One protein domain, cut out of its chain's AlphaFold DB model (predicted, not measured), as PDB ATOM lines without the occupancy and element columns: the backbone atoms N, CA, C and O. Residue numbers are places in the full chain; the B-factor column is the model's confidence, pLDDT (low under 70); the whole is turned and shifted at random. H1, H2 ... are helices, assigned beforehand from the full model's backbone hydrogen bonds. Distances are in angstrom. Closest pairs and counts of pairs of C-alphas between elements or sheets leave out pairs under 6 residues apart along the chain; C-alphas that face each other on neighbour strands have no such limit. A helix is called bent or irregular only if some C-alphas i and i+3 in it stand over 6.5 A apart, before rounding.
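What this domain is: This is residues 13 to 86 of the 94 residues of an uncharacterized protein of Candidatus Kentron sp. SD (UniProt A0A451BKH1). Two long helices, H3 and H1, make a lopsided V: the first part of the very long H3 packs on the second half of H1, and the short helix H2 sits in the turn that joins them. From the small packed body at this joint two arms stick out, the long one being residues 59 to 86 and the shorter one residues 13 to 21, and the long arm makes most of the length. The printed part has 74 residues with three named helices, in the order H1, H2, H3, and no named strand; the class is all helix. The whole is extended, with a radius of gyration of the C-alphas of 19.2 A, and the C-alphas span 63 by 29 by 16 A.

Where its parts are: The longest helix is H3, residues 47 to 85, 56.2 A from its first C-alpha at (161.982, 146.942, 91.134) to its last at (138.383, 181.838, 128.277). H1 is residues 13 to 38, 38.2 A long, and begins with C-alpha 13 at (167.831, 174.385, 102.036). H1 is irregular, but only just: C-alphas 17 and 20 are 6.6 A apart, against about 5 A in a regular helix. H2 is residues 42 to 45, 5.2 A long.

How they stand to each other: H3 touches H1 with residues 50 to 57 alone, and H1 touches H3 with residues 26 to 34 alone. Their closest C-alphas are those of Tyr 26 and Ile 54, 5.8 A apart. The two helices run opposite ways at a steep tilt of 52 degrees. H1 touches H2 with residues 30 to 35 alone; the closest C-alphas of the two, those of Lys 31 and Ala 43, are 5.3 A apart. H2 and H3 are close but not clearly touching, the closest C-alphas being those of Ala 43 and Val 50, 6.2 A apart. In H3 every O i to N i+4 pair is within hydrogen-bond range, in H1 20 of 22 are, and H2 is too short for such a pair.

The domain as a whole: The two C-alphas farthest apart are those of Asp 40 and Phe 86, 63.6 A. Without the stretches that stand free, residues 13 to 21 and 59 to 86, the body has 37 residues, spans 24 by 15 by 13 A and has a radius of gyration of 8.8 A. The links H1 to H2 and H2 to H3 are tight, with 3 residues and 1 residue between the helices. The printed part runs from residue 13 to 86 of a chain of 94 residues and has no cut. The mean pLDDT of the printed part is 92.7, and no printed residue is under 70.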
ATOM      1  N   ASP A  13     166.577 174.826 102.650       86.88
ATOM      2  CA  ASP A  13     167.831 174.385 102.036       86.88
ATOM      3  C   ASP A  13     168.313 173.083 102.694       86.88
ATOM      4  O   ASP A  13     168.566 172.092 102.008       86.88
ATOM      5  N   THR A  14     168.286 173.021 104.028       88.12
ATOM      6  CA  THR A  14     168.597 171.815 104.809       88.12
ATOM      7  C   THR A  14     167.668 170.658 104.443       88.12
ATOM      8  O   THR A  14     168.120 169.527 104.257       88.12
ATOM      9  N   LEU A  15     166.359 170.910 104.329       84.88
ATOM     10  CA  LEU A  15     165.392 169.874 103.952       84.88
ATOM     11  C   LEU A  15     165.629 169.364 102.523       84.88
ATOM     12  O   LEU A  15     165.520 168.161 102.271       84.88
ATOM     13  N   MET A  16     165.982 170.259 101.598       80.62
ATOM     14  CA  MET A  16     166.284 169.911 100.211       80.62
ATOM     15  C   MET A  16     167.573 169.086 100.100       80.62
ATOM     16  O   MET A  16     167.598 168.102  99.361       80.62
ATOM     17  N   GLU A  17     168.609 169.413 100.875       85.50
ATOM     18  CA  GLU A  17     169.854 168.633 100.956       85.50
ATOM     19  C   GLU A  17     169.656 167.254 101.610       85.50
ATOM     20  O   GLU A  17     170.284 166.265 101.219       85.50
ATOM     21  N   GLN A  18     168.756 167.150 102.592       86.62
ATOM     22  CA  GLN A  18     168.461 165.889 103.280       86.62
ATOM     23  C   GLN A  18     167.602 164.926 102.456       86.62
ATOM     24  O   GLN A  18     167.664 163.709 102.676       86.62
ATOM     25  N   ALA A  19     166.804 165.430 101.513       82.69
ATOM     26  CA  ALA A  19     165.878 164.605 100.745       82.69
ATOM     27  C   ALA A  19     166.582 163.471  99.957       82.69
ATOM     28  O   ALA A  19     166.179 162.316 100.131       82.69
ATOM     29  N   PRO A  20     167.664 163.712  99.185       84.19
ATOM     30  CA  PRO A  20     168.419 162.641  98.527       84.19
ATOM     31  C   PRO A  20     168.979 161.603  99.507       84.19
ATOM     32  O   PRO A  20     168.817 160.402  99.297       84.19
ATOM     33  N   SER A  21     169.556 162.061 100.623       87.06
ATOM     34  CA  SER A  21     170.107 161.176 101.661       87.06
ATOM     35  C   SER A  21     169.034 160.259 102.255       87.06
ATOM     36  O   SER A  21     169.274 159.080 102.513       87.06
ATOM     37  N   THR A  22     167.822 160.785 102.442       87.62
ATOM     38  CA  THR A  22     166.677 160.021 102.953       87.62
ATOM     39  C   THR A  22     166.233 158.950 101.956       87.62
ATOM     40  O   THR A  22     165.991 157.804 102.339       87.62
ATOM     41  N   VAL A  23     166.179 159.292 100.666       89.56
ATOM     42  CA  VAL A  23     165.827 158.340  99.601       89.56
ATOM     43  C   VAL A  23     166.851 157.207  99.501       89.56
ATOM     44  O   VAL A  23     166.454 156.046  99.386       89.56
ATOM     45  N   ASP A  24     168.147 157.500  99.628       92.25
ATOM     46  CA  ASP A  24     169.201 156.477  99.627       92.25
ATOM     47  C   ASP A  24     169.057 155.485 100.790       92.25
ATOM     48  O   ASP A  24     169.257 154.274 100.624       92.25
ATOM     49  N   VAL A  25     168.672 155.979 101.972       92.31
ATOM     50  CA  VAL A  25     168.378 155.128 103.133       92.31
ATOM     51  C   VAL A  25     167.181 154.225 102.847       92.31
ATOM     52  O   VAL A  25     167.262 153.018 103.091       92.31
ATOM     53  N   TYR A  26     166.094 154.772 102.298       92.75
ATOM     54  CA  TYR A  26     164.912 153.980 101.952       92.75
ATOM     55  C   TYR A  26     165.219 152.917 100.905       92.75
ATOM     56  O   TYR A  26     164.799 151.774 101.069       92.75
ATOM     57  N   LEU A  27     165.999 153.245  99.874       95.12
ATOM     58  CA  LEU A  27     166.370 152.294  98.831       95.12
ATOM     59  C   LEU A  27     167.203 151.129  99.380       95.12
ATOM     60  O   LEU A  27     166.920 149.966  99.080       95.12
ATOM     61  N   ARG A  28     168.206 151.429 100.214       95.44
ATOM     62  CA  ARG A  28     169.050 150.405 100.846       95.44
ATOM     63  C   ARG A  28     168.224 149.481 101.736       95.44
ATOM     64  O   ARG A  28     168.304 148.263 101.583       95.44
ATOM     65  N   GLN A  29     167.393 150.056 102.605       95.19
ATOM     66  CA  GLN A  29     166.541 149.276 103.500       95.19
ATOM     67  C   GLN A  29     165.496 148.464 102.734       95.19
ATOM     68  O   GLN A  29     165.274 147.305 103.073       95.19
ATOM     69  N   ALA A  30     164.881 149.032 101.694       96.75
ATOM     70  CA  ALA A  30     163.921 148.321 100.858       96.75
ATOM     71  C   ALA A  30     164.564 147.075 100.245       96.75
ATOM     72  O   ALA A  30     164.028 145.978 100.390       96.75
ATOM     73  N   LYS A  31     165.752 147.221  99.644       97.56
ATOM     74  CA  LYS A  31     166.505 146.087  99.101       97.56
ATOM     75  C   LYS A  31     166.775 145.030 100.175       97.56
ATOM     76  O   LYS A  31     166.445 143.868  99.972       97.56
ATOM     77  N   GLU A  32     167.383 145.425 101.293       97.44
ATOM     78  CA  GLU A  32     167.778 144.501 102.365       97.44
ATOM     79  C   GLU A  32     166.580 143.748 102.949       97.44
ATOM     80  O   GLU A  32     166.630 142.528 103.099       97.44
ATOM     81  N   ARG A  33     165.475 144.448 103.231       97.81
ATOM     82  CA  ARG A  33     164.285 143.825 103.820       97.81
ATOM     83  C   ARG A  33     163.555 142.922 102.836       97.81
ATOM     84  O   ARG A  33     163.179 141.817 103.220       97.81
ATOM     85  N   ILE A  34     163.389 143.351 101.585       98.25
ATOM     86  CA  ILE A  34     162.757 142.525 100.549       98.25
ATOM     87  C   ILE A  34     163.583 141.253 100.320       98.25
ATOM     88  O   ILE A  34     163.023 140.159 100.377       98.25
ATOM     89  N   ASP A  35     164.902 141.374 100.142       98.56
ATOM     90  CA  ASP A  35     165.780 140.212  99.961       98.56
ATOM     91  C   ASP A  35     165.734 139.280 101.193       98.56
ATOM     92  O   ASP A  35     165.657 138.065 101.042       98.56
ATOM     93  N   SER A  36     165.683 139.823 102.418       98.12
ATOM     94  CA  SER A  36     165.622 139.006 103.644       98.12
ATOM     95  C   SER A  36     164.343 138.169 103.789       98.12
ATOM     96  O   SER A  36     164.363 137.128 104.442       98.12
ATOM     97  N   ILE A  37     163.230 138.621 103.201       98.25
ATOM     98  CA  ILE A  37     161.920 137.961 103.312       98.25
ATOM     99  C   ILE A  37     161.697 137.002 102.141       98.25
ATOM    100  O   ILE A  37     161.177 135.903 102.330       98.25
ATOM    101  N   PHE A  38     162.072 137.417 100.930       98.00
ATOM    102  CA  PHE A  38     161.728 136.713  99.691       98.00
ATOM    103  C   PHE A  38     162.919 135.999  99.031       98.00
ATOM    104  O   PHE A  38     162.732 135.261  98.062       98.00
ATOM    105  N   GLY A  39     164.127 136.182  99.567       98.12
ATOM    106  CA  GLY A  39     165.364 135.551  99.115       98.12
ATOM    107  C   GLY A  39     166.302 136.497  98.364       98.12
ATOM    108  O   GLY A  39     165.900 137.526  97.814       98.12
ATOM    109  N   ASP A  40     167.576 136.116  98.308       98.06
ATOM    110  CA  ASP A  40     168.636 136.943  97.732       98.06
ATOM    111  C   ASP A  40     168.364 137.343  96.272       98.06
ATOM    112  O   ASP A  40     168.113 136.519  95.385       98.06
ATOM    113  N   GLY A  41     168.459 138.649  96.006       97.75
ATOM    114  CA  GLY A  41     168.275 139.230  94.679       97.75
ATOM    115  C   GLY A  41     166.816 139.371  94.246       97.75
ATOM    116  O   GLY A  41     166.575 139.776  93.103       97.75
ATOM    117  N   TYR A  42     165.849 139.072  95.118       98.44
ATOM    118  CA  TYR A  42     164.431 139.276  94.834       98.44
ATOM    119  C   TYR A  42     164.118 140.755  94.587       98.44
ATOM    120  O   TYR A  42     163.440 141.076  93.611       98.44
ATOM    121  N   ALA A  43     164.688 141.666  95.380       98.00
ATOM    122  CA  ALA A  43     164.507 143.107  95.201       98.00
ATOM    123  C   ALA A  43     165.006 143.589  93.831       98.00
ATOM    124  O   ALA A  43     164.354 144.386  93.164       98.00
ATOM    125  N   LYS A  44     166.145 143.055  93.363       97.62
ATOM    126  CA  LYS A  44     166.708 143.396  92.047       97.62
ATOM    127  C   LYS A  44     165.819 142.920  90.891       97.62
ATOM    128  O   LYS A  44     165.804 143.554  89.842       97.62
ATOM    129  N   LYS A  45     165.125 141.793  91.069       98.56
ATOM    130  CA  LYS A  45     164.226 141.211  90.060       98.56
ATOM    131  C   LYS A  45     162.849 141.880  90.024       98.56
ATOM    132  O   LYS A  45     162.185 141.761  89.005       98.56
ATOM    133  N   ASN A  46     162.454 142.562  91.101       98.19
ATOM    134  CA  ASN A  46     161.126 143.156  91.273       98.19
ATOM    135  C   ASN A  46     161.250 144.642  91.687       98.19
ATOM    136  O   ASN A  46     160.940 145.000  92.830       98.19
ATOM    137  N   PRO A  47     161.767 145.528  90.812       97.06
ATOM    138  CA  PRO A  47     161.982 146.942  91.134       97.06
ATOM    139  C   PRO A  47     160.687 147.700  91.470       97.06
ATOM    140  O   PRO A  47     160.712 148.641  92.261       97.06
ATOM    141  N   GLU A  48     159.546 147.284  90.924       97.94
ATOM    142  CA  GLU A  48     158.229 147.823  91.264       97.94
ATOM    143  C   GLU A  48     157.843 147.554  92.724       97.94
ATOM    144  O   GLU A  48     157.277 148.432  93.375       97.94
ATOM    145  N   LEU A  49     158.223 146.395  93.278       97.31
ATOM    146  CA  LEU A  49     158.027 146.098  94.699       97.31
ATOM    147  C   LEU A  49     158.907 146.998  95.576       97.31
ATOM    148  O   LEU A  49     158.453 147.478  96.613       97.31
ATOM    149  N   VAL A  50     160.142 147.271  95.144       97.81
ATOM    150  CA  VAL A  50     161.043 148.215  95.826       97.81
ATOM    151  C   VAL A  50     160.446 149.623  95.824       97.81
ATOM    152  O   VAL A  50     160.390 150.264  96.873       97.81
ATOM    153  N   ALA A  51     159.951 150.094  94.677       96.38
ATOM    154  CA  ALA A  51     159.310 151.402  94.565       96.38
ATOM    155  C   ALA A  51     158.064 151.508  95.461       96.38
ATOM    156  O   ALA A  51     157.924 152.482  96.203       96.38
ATOM    157  N   ALA A  52     157.203 150.484  95.454       97.50
ATOM    158  CA  ALA A  52     156.023 150.426  96.313       97.50
ATOM    159  C   ALA A  52     156.396 150.431  97.805       97.50
ATOM    160  O   ALA A  52     155.772 151.140  98.593       97.50
ATOM    161  N   PHE A  53     157.447 149.700  98.191       96.69
ATOM    162  CA  PHE A  53     157.955 149.691  99.563       96.69
ATOM    163  C   PHE A  53     158.447 151.077  99.998       96.69
ATOM    164  O   PHE A  53     158.063 151.561 101.063       96.69
ATOM    165  N   ILE A  54     159.264 151.741  99.169       96.06
ATOM    166  CA  ILE A  54     159.771 153.095  99.450       96.06
ATOM    167  C   ILE A  54     158.606 154.079  99.583       96.06
ATOM    168  O   ILE A  54     158.588 154.889 100.509       96.06
ATOM    169  N   GLN A  55     157.616 153.997  98.692       96.00
ATOM    170  CA  GLN A  55     156.460 154.886  98.725       96.00
ATOM    171  C   GLN A  55     155.596 154.665  99.972       96.00
ATOM    172  O   GLN A  55     155.167 155.641 100.590       96.00
ATOM    173  N   ALA A  56     155.389 153.412 100.385       95.94
ATOM    174  CA  ALA A  56     154.697 153.094 101.630       95.94
ATOM    175  C   ALA A  56     155.449 153.649 102.852       95.94
ATOM    176  O   ALA A  56     154.838 154.313 103.688       95.94
ATOM    177  N   ALA A  57     156.772 153.456 102.920       93.06
ATOM    178  CA  ALA A  57     157.606 153.967 104.009       93.06
ATOM    179  C   ALA A  57     157.608 155.505 104.079       93.06
ATOM    180  O   ALA A  57     157.468 156.084 105.155       93.06
ATOM    181  N   ALA A  58     157.714 156.181 102.931       91.12
ATOM    182  CA  ALA A  58     157.647 157.638 102.864       91.12
ATOM    183  C   ALA A  58     156.271 158.171 103.297       91.12
ATOM    184  O   ALA A  58     156.195 159.166 104.016       91.12
ATOM    185  N   SER A  59     155.188 157.503 102.889       94.62
ATOM    186  CA  SER A  59     153.821 157.864 103.281       94.62
ATOM    187  C   SER A  59     153.595 157.723 104.791       94.62
ATOM    188  O   SER A  59     153.027 158.623 105.417       94.62
ATOM    189  N   ASP A  60     154.083 156.632 105.386       94.19
ATOM    190  CA  ASP A  60     154.010 156.392 106.832       94.19
ATOM    191  C   ASP A  60     154.775 157.469 107.615       94.19
ATOM    192  O   ASP A  60     154.206 158.132 108.486       94.19
ATOM    193  N   MET A  61     156.024 157.745 107.219       89.69
ATOM    194  CA  MET A  61     156.842 158.783 107.849       89.69
ATOM    195  C   MET A  61     156.197 160.169 107.736       89.69
ATOM    196  O   MET A  61     156.109 160.893 108.729       89.69
ATOM    197  N   ASN A  62     155.697 160.534 106.551       90.50
ATOM    198  CA  ASN A  62     155.001 161.806 106.348       90.50
ATOM    199  C   ASN A  62     153.772 161.918 107.255       90.50
ATOM    200  O   ASN A  62     153.575 162.948 107.900       90.50
ATOM    201  N   SER A  63     152.975 160.853 107.350       91.94
ATOM    202  CA  SER A  63     151.788 160.818 108.208       91.94
ATOM    203  C   SER A  63     152.156 160.977 109.685       91.94
ATOM    204  O   SER A  63     151.521 161.758 110.394       91.94
ATOM    205  N   ALA A  64     153.215 160.304 110.146       89.00
ATOM    206  CA  ALA A  64     153.697 160.399 111.521       89.00
ATOM    207  C   ALA A  64     154.231 161.802 111.865       89.00
ATOM    208  O   ALA A  64     153.900 162.342 112.926       89.00
ATOM    209  N   ILE A  65     155.015 162.414 110.968       88.31
ATOM    210  CA  ILE A  65     155.514 163.789 111.136       88.31
ATOM    211  C   ILE A  65     154.336 164.762 111.222       88.31
ATOM    212  O   ILE A  65     154.264 165.546 112.169       88.31
ATOM    213  N   LEU A  66     153.400 164.692 110.269       89.50
ATOM    214  CA  LEU A  66     152.232 165.573 110.241       89.50
ATOM    215  C   LEU A  66     151.389 165.417 111.507       89.50
ATOM    216  O   LEU A  66     151.076 166.415 112.150       89.50
ATOM    217  N   ALA A  67     151.077 164.182 111.912       89.81
ATOM    218  CA  ALA A  67     150.304 163.921 113.124       89.81
ATOM    219  C   ALA A  67     150.984 164.493 114.378       89.81
ATOM    220  O   ALA A  67     150.313 165.101 115.213       89.81
ATOM    221  N   LYS A  68     152.312 164.353 114.498       85.62
ATOM    222  CA  LYS A  68     153.069 164.884 115.639       85.62
ATOM    223  C   LYS A  68     153.085 166.413 115.663       85.62
ATOM    224  O   LYS A  68     152.773 167.000 116.697       85.62
ATOM    225  N   VAL A  69     153.438 167.051 114.545       87.69
ATOM    226  CA  VAL A  69     153.569 168.516 114.466       87.69
ATOM    227  C   VAL A  69     152.208 169.193 114.622       87.69
ATOM    228  O   VAL A  69     152.061 170.108 115.431       87.69
ATOM    229  N   ILE A  70     151.190 168.714 113.900       90.31
ATOM    230  CA  ILE A  70     149.830 169.264 113.981       90.31
ATOM    231  C   ILE A  70     149.235 169.000 115.363       90.31
ATOM    232  O   ILE A  70     148.664 169.909 115.961       90.31
ATOM    233  N   GLY A  71     149.390 167.783 115.893       89.06
ATOM    234  CA  GLY A  71     148.900 167.434 117.225       89.06
ATOM    235  C   GLY A  71     149.460 168.356 118.309       89.06
ATOM    236  O   GLY A  71     148.705 168.824 119.157       89.06
ATOM    237  N   HIS A  72     150.751 168.687 118.236       86.31
ATOM    238  CA  HIS A  72     151.370 169.636 119.159       86.31
ATOM    239  C   HIS A  72     150.824 171.059 118.992       86.31
ATOM    240  O   HIS A  72     150.425 171.682 119.973       86.31
ATOM    241  N   ALA A  73     150.747 171.565 117.756       88.75
ATOM    242  CA  ALA A  73     150.211 172.901 117.492       88.75
ATOM    243  C   ALA A  73     148.768 173.053 118.009       88.75
ATOM    244  O   ALA A  73     148.412 174.076 118.591       88.75
ATOM    245  N   LEU A  74     147.942 172.013 117.858       93.31
ATOM    246  CA  LEU A  74     146.578 171.994 118.388       93.31
ATOM    247  C   LEU A  74     146.539 172.013 119.923       93.31
ATOM    248  O   LEU A  74     145.674 172.676 120.492       93.31
ATOM    249  N   GLN A  75     147.472 171.335 120.599       91.62
ATOM    250  CA  GLN A  75     147.586 171.390 122.062       91.62
ATOM    251  C   GLN A  75     147.946 172.799 122.550       91.62
ATOM    252  O   GLN A  75     147.336 173.288 123.502       91.62
ATOM    253  N   GLU A  76     148.879 173.478 121.880       90.75
ATOM    254  CA  GLU A  76     149.256 174.857 122.218       90.75
ATOM    255  C   GLU A  76     148.100 175.838 122.007       90.75
ATOM    256  O   GLU A  76     147.836 176.684 122.864       90.75
ATOM    257  N   ILE A  77     147.366 175.686 120.901       92.50
ATOM    258  CA  ILE A  77     146.162 176.478 120.627       92.50
ATOM    259  C   ILE A  77     145.102 176.235 121.708       92.50
ATOM    260  O   ILE A  77     144.539 177.199 122.224       92.50
ATOM    261  N   SER A  78     144.851 174.977 122.086       94.06
ATOM    262  CA  SER A  78     143.892 174.639 123.149       94.06
ATOM    263  C   SER A  78     144.256 175.323 124.467       94.06
ATOM    264  O   SER A  78     143.412 175.978 125.074       94.06
ATOM    265  N   ALA A  79     145.528 175.248 124.870       90.19
ATOM    266  CA  ALA A  79     146.008 175.865 126.103       90.19
ATOM    267  C   ALA A  79     145.861 177.397 126.087       90.19
ATOM    268  O   ALA A  79     145.467 177.997 127.089       90.19
ATOM    269  N   ALA A  80     146.142 178.042 124.951       92.75
ATOM    270  CA  ALA A  80     145.961 179.485 124.803       92.75
ATOM    271  C   ALA A  80     144.478 179.891 124.882       92.75
ATOM    272  O   ALA A  80     144.142 180.881 125.536       92.75
ATOM    273  N   ILE A  81     143.584 179.112 124.263       94.00
ATOM    274  CA  ILE A  81     142.133 179.345 124.325       94.00
ATOM    275  C   ILE A  81     141.628 179.223 125.765       94.00
ATOM    276  O   ILE A  81     140.877 180.087 126.211       94.00
ATOM    277  N   GLU A  82     142.060 178.202 126.506       92.00
ATOM    278  CA  GLU A  82     141.692 178.029 127.917       92.00
ATOM    279  C   GLU A  82     142.132 179.227 128.769       92.00
ATOM    280  O   GLU A  82     141.339 179.761 129.545       92.00
ATOM    281  N   GLN A  83     143.362 179.715 128.582       91.00
ATOM    282  CA  GLN A  83     143.857 180.890 129.308       91.00
ATOM    283  C   GLN A  83     143.007 182.136 129.048       91.00
ATOM    284  O   GLN A  83     142.706 182.871 129.987       91.00
ATOM    285  N   VAL A  84     142.596 182.368 127.798       91.12
ATOM    286  CA  VAL A  84     141.742 183.512 127.440       91.12
ATOM    287  C   VAL A  84     140.319 183.332 127.969       91.12
ATOM    288  O   VAL A  84     139.747 184.277 128.508       91.12
ATOM    289  N   ALA A  85     139.750 182.131 127.850       90.06
ATOM    290  CA  ALA A  85     138.383 181.838 128.277       90.06
ATOM    291  C   ALA A  85     138.196 181.952 129.798       90.06
ATOM    292  O   ALA A  85     137.123 182.348 130.258       90.06
ATOM    293  N   PHE A  86     139.235 181.633 130.576       84.06
ATOM    294  CA  PHE A  86     139.204 181.667 132.040       84.06
ATOM    295  C   PHE A  86     139.992 182.836 132.654       84.06
ATOM    296  O   PHE A  86     140.137 182.899 133.879       84.06
TER     297      PHE A  86